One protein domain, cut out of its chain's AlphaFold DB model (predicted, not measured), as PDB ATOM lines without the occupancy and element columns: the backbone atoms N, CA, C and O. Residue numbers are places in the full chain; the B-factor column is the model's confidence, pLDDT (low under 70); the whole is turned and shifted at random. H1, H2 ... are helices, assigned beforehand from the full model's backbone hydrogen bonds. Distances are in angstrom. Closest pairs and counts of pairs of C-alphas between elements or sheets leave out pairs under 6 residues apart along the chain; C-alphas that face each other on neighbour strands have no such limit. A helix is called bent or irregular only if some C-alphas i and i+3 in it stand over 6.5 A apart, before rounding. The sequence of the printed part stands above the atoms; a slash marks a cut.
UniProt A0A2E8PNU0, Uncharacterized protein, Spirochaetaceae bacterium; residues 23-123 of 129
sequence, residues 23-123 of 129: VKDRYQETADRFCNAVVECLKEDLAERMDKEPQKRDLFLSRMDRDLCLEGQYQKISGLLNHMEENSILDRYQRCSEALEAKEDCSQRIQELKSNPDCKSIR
ATOM      1  N   VAL A  23      17.744   6.490 -62.316       84.69
ATOM      2  CA  VAL A  23      17.122   7.212 -61.193       84.69
ATOM      3  C   VAL A  23      17.699   8.615 -61.103       84.69
ATOM      4  O   VAL A  23      16.950   9.573 -60.935       84.69
ATOM      5  N   LYS A  24      19.016   8.762 -61.266       87.94
ATOM      6  CA  LYS A  24      19.639  10.085 -61.243       87.94
ATOM      7  C   LYS A  24      19.055  10.973 -62.338       87.94
ATOM      8  O   LYS A  24      18.562  12.051 -62.031       87.94
ATOM      9  N   ASP A  25      19.030  10.487 -63.576       88.94
ATOM     10  CA  ASP A  25      18.546  11.274 -64.717       88.94
ATOM     11  C   ASP A  25      17.062  11.651 -64.584       88.94
ATOM     12  O   ASP A  25      16.682  12.780 -64.886       88.94
ATOM     13  N   ARG A  26      16.219  10.734 -64.090       87.69
ATOM     14  CA  ARG A  26      14.773  10.974 -63.940       87.69
ATOM     15  C   ARG A  26      14.412  11.910 -62.793       87.69
ATOM     16  O   ARG A  26      13.422  12.625 -62.892       87.69
ATOM     17  N   TYR A  27      15.187  11.896 -61.712       89.00
ATOM     18  CA  TYR A  27      14.846  12.605 -60.477       89.00
ATOM     19  C   TYR A  27      15.776  13.781 -60.161       89.00
ATOM     20  O   TYR A  27      15.614  14.402 -59.113       89.00
ATOM     21  N   GLN A  28      16.733  14.110 -61.038       91.25
ATOM     22  CA  GLN A  28      17.713  15.182 -60.827       91.25
ATOM     23  C   GLN A  28      17.048  16.504 -60.434       91.25
ATOM     24  O   GLN A  28      17.370  17.047 -59.383       91.25
ATOM     25  N   GLU A  29      16.101  16.995 -61.239       91.75
ATOM     26  CA  GLU A  29      15.435  18.286 -61.014       91.75
ATOM     27  C   GLU A  29      14.717  18.324 -59.661       91.75
ATOM     28  O   GLU A  29      14.846  19.260 -58.873       91.75
ATOM     29  N   THR A  30      13.980  17.261 -59.370       90.19
ATOM     30  CA  THR A  30      13.181  17.137 -58.161       90.19
ATOM     31  C   THR A  30      14.052  17.010 -56.903       90.19
ATOM     32  O   THR A  30      13.783  17.663 -55.891       90.19
ATOM     33  N   ALA A  31      15.125  16.218 -56.968       90.69
ATOM     34  CA  ALA A  31      16.100  16.090 -55.888       90.69
ATOM     35  C   ALA A  31      16.871  17.403 -55.670       90.69
ATOM     36  O   ALA A  31      17.061  17.821 -54.529       90.69
ATOM     37  N   ASP A  32      17.242  18.099 -56.748       92.94
ATOM     38  CA  ASP A  32      17.895  19.407 -56.693       92.94
ATOM     39  C   ASP A  32      17.025  20.440 -55.988       92.94
ATOM     40  O   ASP A  32      17.505  21.153 -55.106       92.94
ATOM     41  N   ARG A  33      15.744  20.505 -56.353       93.12
ATOM     42  CA  ARG A  33      14.787  21.423 -55.739       93.12
ATOM     43  C   ARG A  33      14.658  21.171 -54.238       93.12
ATOM     44  O   ARG A  33      14.748  22.106 -53.447       93.12
ATOM     45  N   PHE A  34      14.511  19.907 -53.836       93.00
ATOM     46  CA  PHE A  34      14.478  19.523 -52.424       93.00
ATOM     47  C   PHE A  34      15.768  19.919 -51.687       93.00
ATOM     48  O   PHE A  34      15.704  20.624 -50.679       93.00
ATOM     49  N   CYS A  35      16.936  19.523 -52.197       93.00
ATOM     50  CA  CYS A  35      18.219  19.789 -51.546       93.00
ATOM     51  C   CYS A  35      18.519  21.292 -51.442       93.00
ATOM     52  O   CYS A  35      18.987  21.752 -50.400       93.00
ATOM     53  N   ASN A  36      18.181  22.074 -52.471       92.75
ATOM     54  CA  ASN A  36      18.308  23.532 -52.446       92.75
ATOM     55  C   ASN A  36      17.428  24.176 -51.371       92.75
ATOM     56  O   ASN A  36      17.829  25.175 -50.778       92.75
ATOM     57  N   ALA A  37      16.247  23.615 -51.106       92.00
ATOM     58  CA  ALA A  37      15.375  24.137 -50.067       92.00
ATOM     59  C   ALA A  37      15.951  23.878 -48.664       92.00
ATOM     60  O   ALA A  37      15.854  24.744 -47.798       92.00
ATOM     61  N   VAL A  38      16.547  22.707 -48.409       91.56
ATOM     62  CA  VAL A  38      16.820  22.262 -47.029       91.56
ATOM     63  C   VAL A  38      18.263  22.415 -46.557       91.56
ATOM     64  O   VAL A  38      18.457  22.638 -45.366       91.56
ATOM     65  N   VAL A  39      19.274  22.292 -47.427       92.81
ATOM     66  CA  VAL A  39      20.672  22.092 -46.984       92.81
ATOM     67  C   VAL A  39      21.191  23.232 -46.106       92.81
ATOM     68  O   VAL A  39      21.740  22.965 -45.039       92.81
ATOM     69  N   GLU A  40      20.989  24.490 -46.498       92.94
ATOM     70  CA  GLU A  40      21.462  25.629 -45.696       92.94
ATOM     71  C   GLU A  40      20.720  25.726 -44.357       92.94
ATOM     72  O   GLU A  40      21.347  25.863 -43.310       92.94
ATOM     73  N   CYS A  41      19.405  25.492 -44.352       93.69
ATOM     74  CA  CYS A  41      18.631  25.464 -43.112       93.69
ATOM     75  C   CYS A  41      19.029  24.314 -42.176       93.69
ATOM     76  O   CYS A  41      18.942  24.442 -40.957       93.69
ATOM     77  N   LEU A  42      19.482  23.185 -42.726       91.56
ATOM     78  CA  LEU A  42      19.995  22.071 -41.936       91.56
ATOM     79  C   LEU A  42      21.352  22.380 -41.312       91.56
ATOM     80  O   LEU A  42      21.597  21.988 -40.172       91.56
ATOM     81  N   LYS A  43      22.220  23.099 -42.030       93.00
ATOM     82  CA  LYS A  43      23.486  23.588 -41.478       93.00
ATOM     83  C   LYS A  43      23.244  24.556 -40.324       93.00
ATOM     84  O   LYS A  43      23.909  24.434 -39.299       93.00
ATOM     85  N   GLU A  44      22.285  25.469 -40.465       94.06
ATOM     86  CA  GLU A  44      21.894  26.399 -39.399       94.06
ATOM     87  C   GLU A  44      21.356  25.655 -38.160       94.06
ATOM     88  O   GLU A  44      21.913  25.821 -37.074       94.06
ATOM     89  N   ASP A  45      20.373  24.752 -38.318       92.25
ATOM     90  CA  ASP A  45      19.816  23.938 -37.210       92.25
ATOM     91  C   ASP A  45      20.910  23.126 -36.501       92.25
ATOM     92  O   ASP A  45      20.953  23.049 -35.268       92.25
ATOM     93  N   LEU A  46      21.835  22.539 -37.265       91.06
ATOM     94  CA  LEU A  46      22.951  21.786 -36.706       91.06
ATOM     95  C   LEU A  46      23.921  22.690 -35.936       91.06
ATOM     96  O   LEU A  46      24.368  22.320 -34.847       91.06
ATOM     97  N   ALA A  47      24.258  23.855 -36.490       92.94
ATOM     98  CA  ALA A  47      25.184  24.786 -35.866       92.94
ATOM     99  C   ALA A  47      24.672  25.260 -34.501       92.94
ATOM    100  O   ALA A  47      25.446  25.279 -33.541       92.94
ATOM    101  N   GLU A  48      23.373  25.551 -34.402       92.75
ATOM    102  CA  GLU A  48      22.706  25.925 -33.153       92.75
ATOM    103  C   GLU A  48      22.664  24.765 -32.149       92.75
ATOM    104  O   GLU A  48      23.019  24.925 -30.978       92.75
ATOM    105  N   ARG A  49      22.281  23.561 -32.596       91.94
ATOM    106  CA  ARG A  49      22.187  22.375 -31.723       91.94
ATOM    107  C   ARG A  49      23.536  21.932 -31.163       91.94
ATOM    108  O   ARG A  49      23.579  21.343 -30.083       91.94
ATOM    109  N   MET A  50      24.621  22.194 -31.888       92.44
ATOM    110  CA  MET A  50      25.976  21.758 -31.545       92.44
ATOM    111  C   MET A  50      26.892  22.894 -31.077       92.44
ATOM    112  O   MET A  50      28.113  22.732 -31.079       92.44
ATOM    113  N   ASP A  51      26.337  24.022 -30.627       93.69
ATOM    114  CA  ASP A  51      27.113  25.180 -30.153       93.69
ATOM    115  C   ASP A  51      28.151  24.813 -29.070       93.69
ATOM    116  O   ASP A  51      29.277  25.308 -29.048       93.69
ATOM    117  N   LYS A  52      27.818  23.836 -28.216       95.44
ATOM    118  CA  LYS A  52      28.689  23.356 -27.129       95.44
ATOM    119  C   LYS A  52      29.772  22.364 -27.574       95.44
ATOM    120  O   LYS A  52      30.625  22.002 -26.767       95.44
ATOM    121  N   GLU A  53      29.745  21.907 -28.826       95.12
ATOM    122  CA  GLU A  53      30.655  20.890 -29.368       95.12
ATOM    123  C   GLU A  53      31.267  21.337 -30.711       95.12
ATOM    124  O   GLU A  53      31.098  20.658 -31.730       95.12
ATOM    125  N   PRO A  54      32.024  22.454 -30.740       92.62
ATOM    126  CA  PRO A  54      32.434  23.115 -31.980       92.62
ATOM    127  C   PRO A  54      33.241  22.207 -32.917       92.62
ATOM    128  O   PRO A  54      32.991  22.186 -34.113       92.62
ATOM    129  N   GLN A  55      34.137  21.367 -32.387       92.38
ATOM    130  CA  GLN A  55      34.927  20.444 -33.216       92.38
ATOM    131  C   GLN A  55      34.065  19.392 -33.929       92.38
ATOM    132  O   GLN A  55      34.349  19.023 -35.068       92.38
ATOM    133  N   LYS A  56      33.010  18.895 -33.271       91.31
ATOM    134  CA  LYS A  56      32.088  17.940 -33.895       91.31
ATOM    135  C   LYS A  56      31.163  18.648 -34.875       91.31
ATOM    136  O   LYS A  56      30.950  18.127 -35.965       91.31
ATOM    137  N   ARG A  57      30.657  19.829 -34.510       93.44
ATOM    138  CA  ARG A  57      29.858  20.680 -35.394       93.44
ATOM    139  C   ARG A  57      30.590  20.925 -36.708       93.44
ATOM    140  O   ARG A  57      30.042  20.629 -37.761       93.44
ATOM    141  N   ASP A  58      31.832  21.394 -36.643       93.00
ATOM    142  CA  ASP A  58      32.622  21.729 -37.830       93.00
ATOM    143  C   ASP A  58      32.858  20.485 -38.708       93.00
ATOM    144  O   ASP A  58      32.755  20.559 -39.933       93.00
ATOM    145  N   LEU A  59      33.076  19.313 -38.095       90.62
ATOM    146  CA  LEU A  59      33.177  18.044 -38.820       90.62
ATOM    147  C   LEU A  59      31.886  17.700 -39.573       90.62
ATOM    148  O   LEU A  59      31.951  17.316 -40.740       90.62
ATOM    149  N   PHE A  60      30.725  17.814 -38.931       89.12
ATOM    150  CA  PHE A  60      29.447  17.531 -39.583       89.12
ATOM    151  C   PHE A  60      29.127  18.563 -40.667       89.12
ATOM    152  O   PHE A  60      28.829  18.172 -41.792       89.12
ATOM    153  N   LEU A  61      29.294  19.858 -40.383       90.12
ATOM    154  CA  LEU A  61      29.086  20.931 -41.360       90.12
ATOM    155  C   LEU A  61      29.984  20.776 -42.593       90.12
ATOM    156  O   LEU A  61      29.520  21.008 -43.702       90.12
ATOM    157  N   SER A  62      31.233  20.321 -42.425       88.56
ATOM    158  CA  SER A  62      32.152  20.079 -43.550       88.56
ATOM    159  C   SER A  62      31.712  18.958 -44.495       88.56
ATOM    160  O   SER A  62      32.216  18.870 -45.609       88.56
ATOM    161  N   ARG A  63      30.805  18.086 -44.042       86.12
ATOM    162  CA  ARG A  63      30.277  16.952 -44.811       86.12
ATOM    163  C   ARG A  63      28.879  17.215 -45.349       86.12
ATOM    164  O   ARG A  63      28.432  16.500 -46.232       86.12
ATOM    165  N   MET A  64      28.169  18.186 -44.784       86.19
ATOM    166  CA  MET A  64      26.830  18.541 -45.224       86.19
ATOM    167  C   MET A  64      26.937  19.467 -46.422       86.19
ATOM    168  O   MET A  64      27.080  20.679 -46.285       86.19
ATOM    169  N   ASP A  65      26.846  18.893 -47.607       88.75
ATOM    170  CA  ASP A  65      26.743  19.646 -48.842       88.75
ATOM    171  C   ASP A  65      25.584  19.135 -49.700       88.75
ATOM    172  O   ASP A  65      24.854  18.196 -49.362       88.75
ATOM    173  N   ARG A  66      25.374  19.844 -50.803       90.44
ATOM    174  CA  ARG A  66      24.313  19.553 -51.757       90.44
ATOM    175  C   ARG A  66      24.520  18.203 -52.438       90.44
ATOM    176  O   ARG A  66      23.534  17.520 -52.691       90.44
ATOM    177  N   ASP A  67      25.761  17.810 -52.700       90.19
ATOM    178  CA  ASP A  67      26.067  16.563 -53.397       90.19
ATOM    179  C   ASP A  67      25.741  15.360 -52.508       90.19
ATOM    180  O   ASP A  67      25.073  14.430 -52.957       90.19
ATOM    181  N   LEU A  68      26.089  15.421 -51.218       88.88
ATOM    182  CA  LEU A  68      25.718  14.395 -50.247       88.88
ATOM    183  C   LEU A  68      24.197  14.293 -50.076       88.88
ATOM    184  O   LEU A  68      23.665  13.185 -49.971       88.88
ATOM    185  N   CYS A  69      23.492  15.430 -50.073       90.94
ATOM    186  CA  CYS A  69      22.030  15.434 -50.082       90.94
ATOM    187  C   CYS A  69      21.497  14.694 -51.316       90.94
ATOM    188  O   CYS A  69      20.732  13.744 -51.177       90.94
ATOM    189  N   LEU A  70      21.956  15.049 -52.520       91.19
ATOM    190  CA  LEU A  70      21.519  14.410 -53.765       91.19
ATOM    191  C   LEU A  70      21.777  12.901 -53.772       91.19
ATOM    192  O   LEU A  70      20.880  12.127 -54.101       91.19
ATOM    193  N   GLU A  71      22.970  12.470 -53.364       89.81
ATOM    194  CA  GLU A  71      23.297  11.048 -53.247       89.81
ATOM    195  C   GLU A  71      22.355  10.321 -52.280       89.81
ATOM    196  O   GLU A  71      21.844   9.244 -52.605       89.81
ATOM    197  N   GLY A  72      22.074  10.928 -51.123       88.75
ATOM    198  CA  GLY A  72      21.105  10.417 -50.158       88.75
ATOM    199  C   GLY A  72      19.694  10.317 -50.740       88.75
ATOM    200  O   GLY A  72      19.019   9.300 -50.553       88.75
ATOM    201  N   GLN A  73      19.264  11.324 -51.505       90.62
ATOM    202  CA  GLN A  73      17.967  11.327 -52.177       90.62
ATOM    203  C   GLN A  73      17.880  10.225 -53.243       90.62
ATOM    204  O   GLN A  73      16.897   9.489 -53.263       90.62
ATOM    205  N   TYR A  74      18.906  10.008 -54.074       91.50
ATOM    206  CA  TYR A  74      18.872   8.929 -55.074       91.50
ATOM    207  C   TYR A  74      18.829   7.538 -54.442       91.50
ATOM    208  O   TYR A  74      18.104   6.663 -54.924       91.50
ATOM    209  N   GLN A  75      19.565   7.326 -53.349       88.75
ATOM    210  CA  GLN A  75      19.485   6.081 -52.580       88.75
ATOM    211  C   GLN A  75      18.078   5.882 -52.012       88.75
ATOM    212  O   GLN A  75      17.507   4.793 -52.115       88.75
ATOM    213  N   LYS A  76      17.485   6.945 -51.462       88.06
ATOM    214  CA  LYS A  76      16.128   6.907 -50.923       88.06
ATOM    215  C   LYS A  76      15.096   6.589 -52.003       88.06
ATOM    216  O   LYS A  76      14.284   5.691 -51.800       88.06
ATOM    217  N   ILE A  77      15.145   7.281 -53.140       88.88
ATOM    218  CA  ILE A  77      14.241   7.073 -54.277       88.88
ATOM    219  C   ILE A  77      14.358   5.642 -54.795       88.88
ATOM    220  O   ILE A  77      13.338   4.981 -54.976       88.88
ATOM    221  N   SER A  78      15.583   5.132 -54.943       88.44
ATOM    222  CA  SER A  78      15.821   3.740 -55.347       88.44
ATOM    223  C   SER A  78      15.140   2.755 -54.388       88.44
ATOM    224  O   SER A  78      14.499   1.805 -54.826       88.44
ATOM    225  N   GLY A  79      15.200   3.014 -53.077       86.81
ATOM    226  CA  GLY A  79      14.485   2.216 -52.079       86.81
ATOM    227  C   GLY A  79      12.959   2.342 -52.160       86.81
ATOM    228  O   GLY A  79      12.253   1.350 -51.984       86.81
ATOM    229  N   LEU A  80      12.436   3.540 -52.436       86.81
ATOM    230  CA  LEU A  80      10.994   3.789 -52.551       86.81
ATOM    231  C   LEU A  80      10.386   3.124 -53.791       86.81
ATOM    232  O   LEU A  80       9.272   2.611 -53.706       86.81
ATOM    233  N   LEU A  81      11.119   3.070 -54.907       88.44
ATOM    234  CA  LEU A  81      10.680   2.420 -56.149       88.44
ATOM    235  C   LEU A  81      10.367   0.923 -55.977       88.44
ATOM    236  O   LEU A  81       9.595   0.367 -56.752       88.44
ATOM    237  N   ASN A  82      10.884   0.277 -54.928       85.75
ATOM    238  CA  ASN A  82      10.547  -1.112 -54.600       85.75
ATOM    239  C   ASN A  82       9.132  -1.283 -54.019       85.75
ATOM    240  O   ASN A  82       8.625  -2.405 -53.939       85.75
ATOM    241  N   HIS A  83       8.507  -0.201 -53.551       85.12
ATOM    242  CA  HIS A  83       7.275  -0.252 -52.754       85.12
ATOM    243  C   HIS A  83       6.226   0.787 -53.162       85.12
ATOM    244  O   HIS A  83       5.121   0.785 -52.618       85.12
ATOM    245  N   MET A  84       6.563   1.692 -54.077       84.50
ATOM    246  CA  MET A  84       5.721   2.808 -54.486       84.50
ATOM    247  C   MET A  84       5.810   3.029 -55.990       84.50
ATOM    248  O   MET A  84       6.870   2.881 -56.592       84.50
ATOM    249  N   GLU A  85       4.689   3.434 -56.582       86.44
ATOM    250  CA  GLU A  85       4.654   3.832 -57.986       86.44
ATOM    251  C   GLU A  85       5.447   5.124 -58.215       86.44
ATOM    252  O   GLU A  85       5.373   6.068 -57.424       86.44
ATOM    253  N   GLU A  86       6.157   5.180 -59.338       81.94
ATOM    254  CA  GLU A  86       7.045   6.280 -59.733       81.94
ATOM    255  C   GLU A  86       6.369   7.659 -59.676       81.94
ATOM    256  O   GLU A  86       6.886   8.567 -59.021       81.94
ATOM    257  N   ASN A  87       5.176   7.797 -60.264       84.12
ATOM    258  CA  ASN A  87       4.421   9.056 -60.249       84.12
ATOM    259  C   ASN A  87       4.069   9.496 -58.820       84.12
ATOM    260  O   ASN A  87       4.118  10.680 -58.502       84.12
ATOM    261  N   SER A  88       3.797   8.541 -57.923       87.81
ATOM    262  CA  SER A  88       3.522   8.844 -56.515       87.81
ATOM    263  C   SER A  88       4.740   9.443 -55.809       87.81
ATOM    264  O   SER A  88       4.584  10.291 -54.932       87.81
ATOM    265  N   ILE A  89       5.950   9.012 -56.176       89.06
ATOM    266  CA  ILE A  89       7.199   9.536 -55.613       89.06
ATOM    267  C   ILE A  89       7.428  10.965 -56.112       89.06
ATOM    268  O   ILE A  89       7.634  11.857 -55.290       89.06
ATOM    269  N   LEU A  90       7.332  11.197 -57.425       87.31
ATOM    270  CA  LEU A  90       7.506  12.528 -58.022       87.31
ATOM    271  C   LEU A  90       6.532  13.550 -57.424       87.31
ATOM    272  O   LEU A  90       6.952  14.610 -56.960       87.31
ATOM    273  N   ASP A  91       5.252  13.188 -57.326       89.56
ATOM    274  CA  ASP A  91       4.219  14.044 -56.746       89.56
ATOM    275  C   ASP A  91       4.502  14.401 -55.278       89.56
ATOM    276  O   ASP A  91       4.227  15.515 -54.829       89.56
ATOM    277  N   ARG A  92       5.046  13.457 -54.497       90.56
ATOM    278  CA  ARG A  92       5.399  13.690 -53.087       90.56
ATOM    279  C   ARG A  92       6.573  14.636 -52.942       90.56
ATOM    280  O   ARG A  92       6.518  15.531 -52.101       90.56
ATOM    281  N   TYR A  93       7.614  14.453 -53.748       91.19
ATOM    282  CA  TYR A  93       8.728  15.389 -53.750       91.19
ATOM    283  C   TYR A  93       8.271  16.784 -54.153       91.19
ATOM    284  O   TYR A  93       8.602  17.733 -53.452       91.19
ATOM    285  N   GLN A  94       7.476  16.905 -55.218       90.50
ATOM    286  CA  GLN A  94       6.955  18.193 -55.666       90.50
ATOM    287  C   GLN A  94       6.219  18.915 -54.531       90.50
ATOM    288  O   GLN A  94       6.576  20.042 -54.190       90.50
ATOM    289  N   ARG A  95       5.247  18.248 -53.892       93.44
ATOM    290  CA  ARG A  95       4.483  18.838 -52.780       93.44
ATOM    291  C   ARG A  95       5.354  19.172 -51.575       93.44
ATOM    292  O   ARG A  95       5.143  20.202 -50.942       93.44
ATOM    293  N   CYS A  96       6.328  18.322 -51.248       94.25
ATOM    294  CA  CYS A  96       7.261  18.611 -50.166       94.25
ATOM    295  C   CYS A  96       8.122  19.842 -50.487       94.25
ATOM    296  O   CYS A  96       8.192  20.759 -49.674       94.25
ATOM    297  N   SER A  97       8.737  19.897 -51.668       92.81
ATOM    298  CA  SER A  97       9.562  21.025 -52.104       92.81
ATOM    299  C   SER A  97       8.775  22.332 -52.123       92.81
ATOM    300  O   SER A  97       9.251  23.323 -51.584       92.81
ATOM    301  N   GLU A  98       7.548  22.334 -52.646       93.94
ATOM    302  CA  GLU A  98       6.662  23.503 -52.608       93.94
ATOM    303  C   GLU A  98       6.333  23.940 -51.175       93.94
ATOM    304  O   GLU A  98       6.400  25.127 -50.857       93.94
ATOM    305  N   ALA A  99       6.018  22.991 -50.286       95.06
ATOM    306  CA  ALA A  99       5.723  23.292 -48.888       95.06
ATOM    307  C   ALA A  99       6.935  23.891 -48.156       95.06
ATOM    308  O   ALA A  99       6.773  24.811 -47.354       95.06
ATOM    309  N   LEU A 100       8.138  23.391 -48.448       94.81
ATOM    310  CA  LEU A 100       9.392  23.916 -47.914       94.81
ATOM    311  C   LEU A 100       9.686  25.309 -48.474       94.81
ATOM    312  O   LEU A 100      10.011  26.222 -47.720       94.81
ATOM    313  N   GLU A 101       9.577  25.502 -49.784       93.56
ATOM    314  CA  GLU A 101       9.828  26.785 -50.448       93.56
ATOM    315  C   GLU A 101       8.872  27.885 -49.987       93.56
ATOM    316  O   GLU A 101       9.291  29.031 -49.862       93.56
ATOM    317  N   ALA A 102       7.634  27.532 -49.632       95.25
ATOM    318  CA  ALA A 102       6.651  28.461 -49.082       95.25
ATOM    319  C   ALA A 102       7.000  29.009 -47.681       95.25
ATOM    320  O   ALA A 102       6.277  29.865 -47.172       95.25
ATOM    321  N   LYS A 103       8.060  28.514 -47.026       96.69
ATOM    322  CA  LYS A 103       8.534  29.026 -45.729       96.69
ATOM    323  C   LYS A 103       9.646  30.049 -45.915       96.69
ATOM    324  O   LYS A 103      10.602  29.799 -46.643       96.69
ATOM    325  N   GLU A 104       9.535  31.177 -45.224       90.62
ATOM    326  CA  GLU A 104      10.481  32.288 -45.370       90.62
ATOM    327  C   GLU A 104      11.770  32.083 -44.565       90.62
ATOM    328  O   GLU A 104      12.849  32.398 -45.059       90.62
ATOM    329  N   ASP A 105      11.676  31.519 -43.358       94.38
ATOM    330  CA  ASP A 105      12.827  31.285 -42.483       94.38
ATOM    331  C   ASP A 105      13.146  29.796 -42.282       94.38
ATOM    332  O   ASP A 105      12.311  28.900 -42.473       94.38
ATOM    333  N   CYS A 106      14.390  29.530 -41.883       93.69
ATOM    334  CA  CYS A 106      14.894  28.174 -41.730       93.69
ATOM    335  C   CYS A 106      14.245  27.404 -40.580       93.69
ATOM    336  O   CYS A 106      14.038  26.198 -40.717       93.69
ATOM    337  N   SER A 107      13.825  28.064 -39.501       93.38
ATOM    338  CA  SER A 107      13.119  27.393 -38.407       93.38
ATOM    339  C   SER A 107      11.796  26.800 -38.900       93.38
ATOM    340  O   SER A 107      11.523  25.609 -38.710       93.38
ATOM    341  N   GLN A 108      11.017  27.595 -39.638       95.31
ATOM    342  CA  GLN A 108       9.769  27.151 -40.252       95.31
ATOM    343  C   GLN A 108       9.995  26.062 -41.300       95.31
ATOM    344  O   GLN A 108       9.250  25.082 -41.336       95.31
ATOM    345  N   ARG A 109      11.029  26.196 -42.138       95.12
ATOM    346  CA  ARG A 109      11.344  25.194 -43.164       95.12
ATOM    347  C   ARG A 109      11.746  23.853 -42.544       95.12
ATOM    348  O   ARG A 109      11.287  22.806 -42.996       95.12
ATOM    349  N   ILE A 110      12.525  23.865 -41.462       92.94
ATOM    350  CA  ILE A 110      12.880  22.659 -40.703       92.94
ATOM    351  C   ILE A 110      11.666  22.062 -39.985       92.94
ATOM    352  O   ILE A 110      11.524  20.836 -39.939       92.94
ATOM    353  N   GLN A 111      10.772  22.891 -39.442       93.19
ATOM    354  CA  GLN A 111       9.519  22.406 -38.870       93.19
ATOM    355  C   GLN A 111       8.667  21.713 -39.938       93.19
ATOM    356  O   GLN A 111       8.241  20.581 -39.715       93.19
ATOM    357  N   GLU A 112       8.493  22.338 -41.104       95.00
ATOM    358  CA  GLU A 112       7.754  21.776 -42.236       95.00
ATOM    359  C   GLU A 112       8.367  20.442 -42.681       95.00
ATOM    360  O   GLU A 112       7.665  19.437 -42.751       95.00
ATOM    361  N   LEU A 113       9.693  20.376 -42.838       92.31
ATOM    362  CA  LEU A 113      10.423  19.144 -43.155       92.31
ATOM    363  C   LEU A 113      10.163  18.016 -42.141       92.31
ATOM    364  O   LEU A 113      10.097  16.840 -42.503       92.31
ATOM    365  N   LYS A 114      10.024  18.360 -40.853       90.12
ATOM    366  CA  LYS A 114       9.784  17.409 -39.755       90.12
ATOM    367  C   LYS A 114       8.312  17.000 -39.640       90.12
ATOM    368  O   LYS A 114       8.052  15.862 -39.242       90.12
ATOM    369  N   SER A 115       7.354  17.880 -39.933       91.25
ATOM    370  CA  SER A 115       5.921  17.631 -39.712       91.25
ATOM    371  C   SER A 115       5.156  17.207 -40.961       91.25
ATOM    372  O   SER A 115       4.195  16.446 -40.826       91.25
ATOM    373  N   ASN A 116       5.574  17.649 -42.149       93.56
ATOM    374  CA  ASN A 116       4.867  17.412 -43.400       93.56
ATOM    375  C   ASN A 116       4.902  15.915 -43.792       93.56
ATOM    376  O   ASN A 116       5.988  15.331 -43.902       93.56
ATOM    377  N   PRO A 117       3.739  15.262 -43.995       89.44
ATOM    378  CA  PRO A 117       3.676  13.842 -44.338       89.44
ATOM    379  C   PRO A 117       4.380  13.476 -45.648       89.44
ATOM    380  O   PRO A 117       4.973  12.399 -45.729       89.44
ATOM    381  N   ASP A 118       4.340  14.356 -46.652       91.06
ATOM    382  CA  ASP A 118       5.020  14.124 -47.927       91.06
ATOM    383  C   ASP A 118       6.540  14.161 -47.723       91.06
ATOM    384  O   ASP A 118       7.234  13.223 -48.120       91.06
ATOM    385  N   CYS A 119       7.044  15.140 -46.967       90.38
ATOM    386  CA  CYS A 119       8.468  15.245 -46.643       90.38
ATOM    387  C   CYS A 119       8.999  14.079 -45.792       90.38
ATOM    388  O   CYS A 119      10.099  13.579 -46.032       90.38
ATOM    389  N   LYS A 120       8.221  13.582 -44.820       82.88
ATOM    390  CA  LYS A 120       8.629  12.440 -43.976       82.88
ATOM    391  C   LYS A 120       8.938  11.181 -44.780       82.88
ATOM    392  O   LYS A 120       9.829  10.422 -44.401       82.88
ATOM    393  N   SER A 121       8.185  10.948 -45.853       71.56
ATOM    394  CA  SER A 121       8.333   9.748 -46.680       71.56
ATOM    395  C   SER A 121       9.628   9.743 -47.501       71.56
ATOM    396  O   SER A 121      10.196   8.675 -47.739       71.56
ATOM    397  N   ILE A 122      10.142  10.927 -47.839       77.50
ATOM    398  CA  ILE A 122      11.301  11.120 -48.721       77.50
ATOM    399  C   ILE A 122      12.563  11.595 -47.988       77.50
ATOM    400  O   ILE A 122      13.651  11.569 -48.546       77.50
ATOM    401  N   ARG A 123      12.461  11.949 -46.704       69.50
ATOM    402  CA  ARG A 123      13.627  12.269 -45.872       69.50
ATOM    403  C   ARG A 123      14.553  11.056 -45.720       69.50
ATOM    404  O   ARG A 123      14.087   9.942 -45.424       69.50
TER     405      ARG A 123
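This is residues 23 to 123 of the 129 residues of an uncharacterized protein of Spirochaetaceae bacterium (UniProt A0A2E8PNU0). One long, kinked helix, H1, runs through the middle of an elongated helical body; H2 folds back beside its last part, H3 crosses it, and the hairpin of H4 and H5 packs on another side. Short H6 packs on H4. The printed part has 101 residues with six named helices, H1 to H6 in chain order, and no named strand: class all helix. It is compact, with a radius of gyration of the C-alphas of 14.1 A, and spans 44 by 24 by 20 A.

Find C-alpha 23 at (17.122, 7.212, -61.193); from there H1, residues 23 to 49, runs 33.5 A. It is irregular, with C-alphas 26 and 29 7.9 A apart, and has a kink of 58 degrees near residue 30. Next come H2, residues 54 to 61; H3, 66 to 80, 20.7 A; H4, 86 to 101, 22.7 A; H5, 106 to 115; and H6, 117 to 122, ending at C-alpha 122 (11.301, 11.120, -48.721).

Start at H1, the hub. Its residues 43 to 47 touch H2, a helical hairpin at a shallow tilt of 14 degrees; the closest C-alphas, Lys 43 and Leu 61, are 6.2 A apart. H3 touches H1 at a steep 58 degrees, closest at C-alphas 35 and 69, 6.0 A. H4 touches H1 residues 27 to 38, closest at C-alphas 34 and 97, 5.2 A; H5 touches residues 38 to 45, closest at C-alphas 41 and 106, 4.8 A. H6 touches H4 residues 92 to 96, with C-alphas 96 and 119 closest at 5.0 A, and is apart from H1. Every O i to N i+4 pair is within hydrogen-bond range in H2, H3, H4 and H5; H1 has 19 of 23, and H6 0 of 2, with 2 of 3 O i to N i+3 pairs.

The C-alphas farthest apart, Lys 52 and Glu 85, stand 43.7 A apart. The printed part has no cut, and its five links between helices are tight. Mean pLDDT of the printed part is 90.3; look for low confidence at residue 123, under 70.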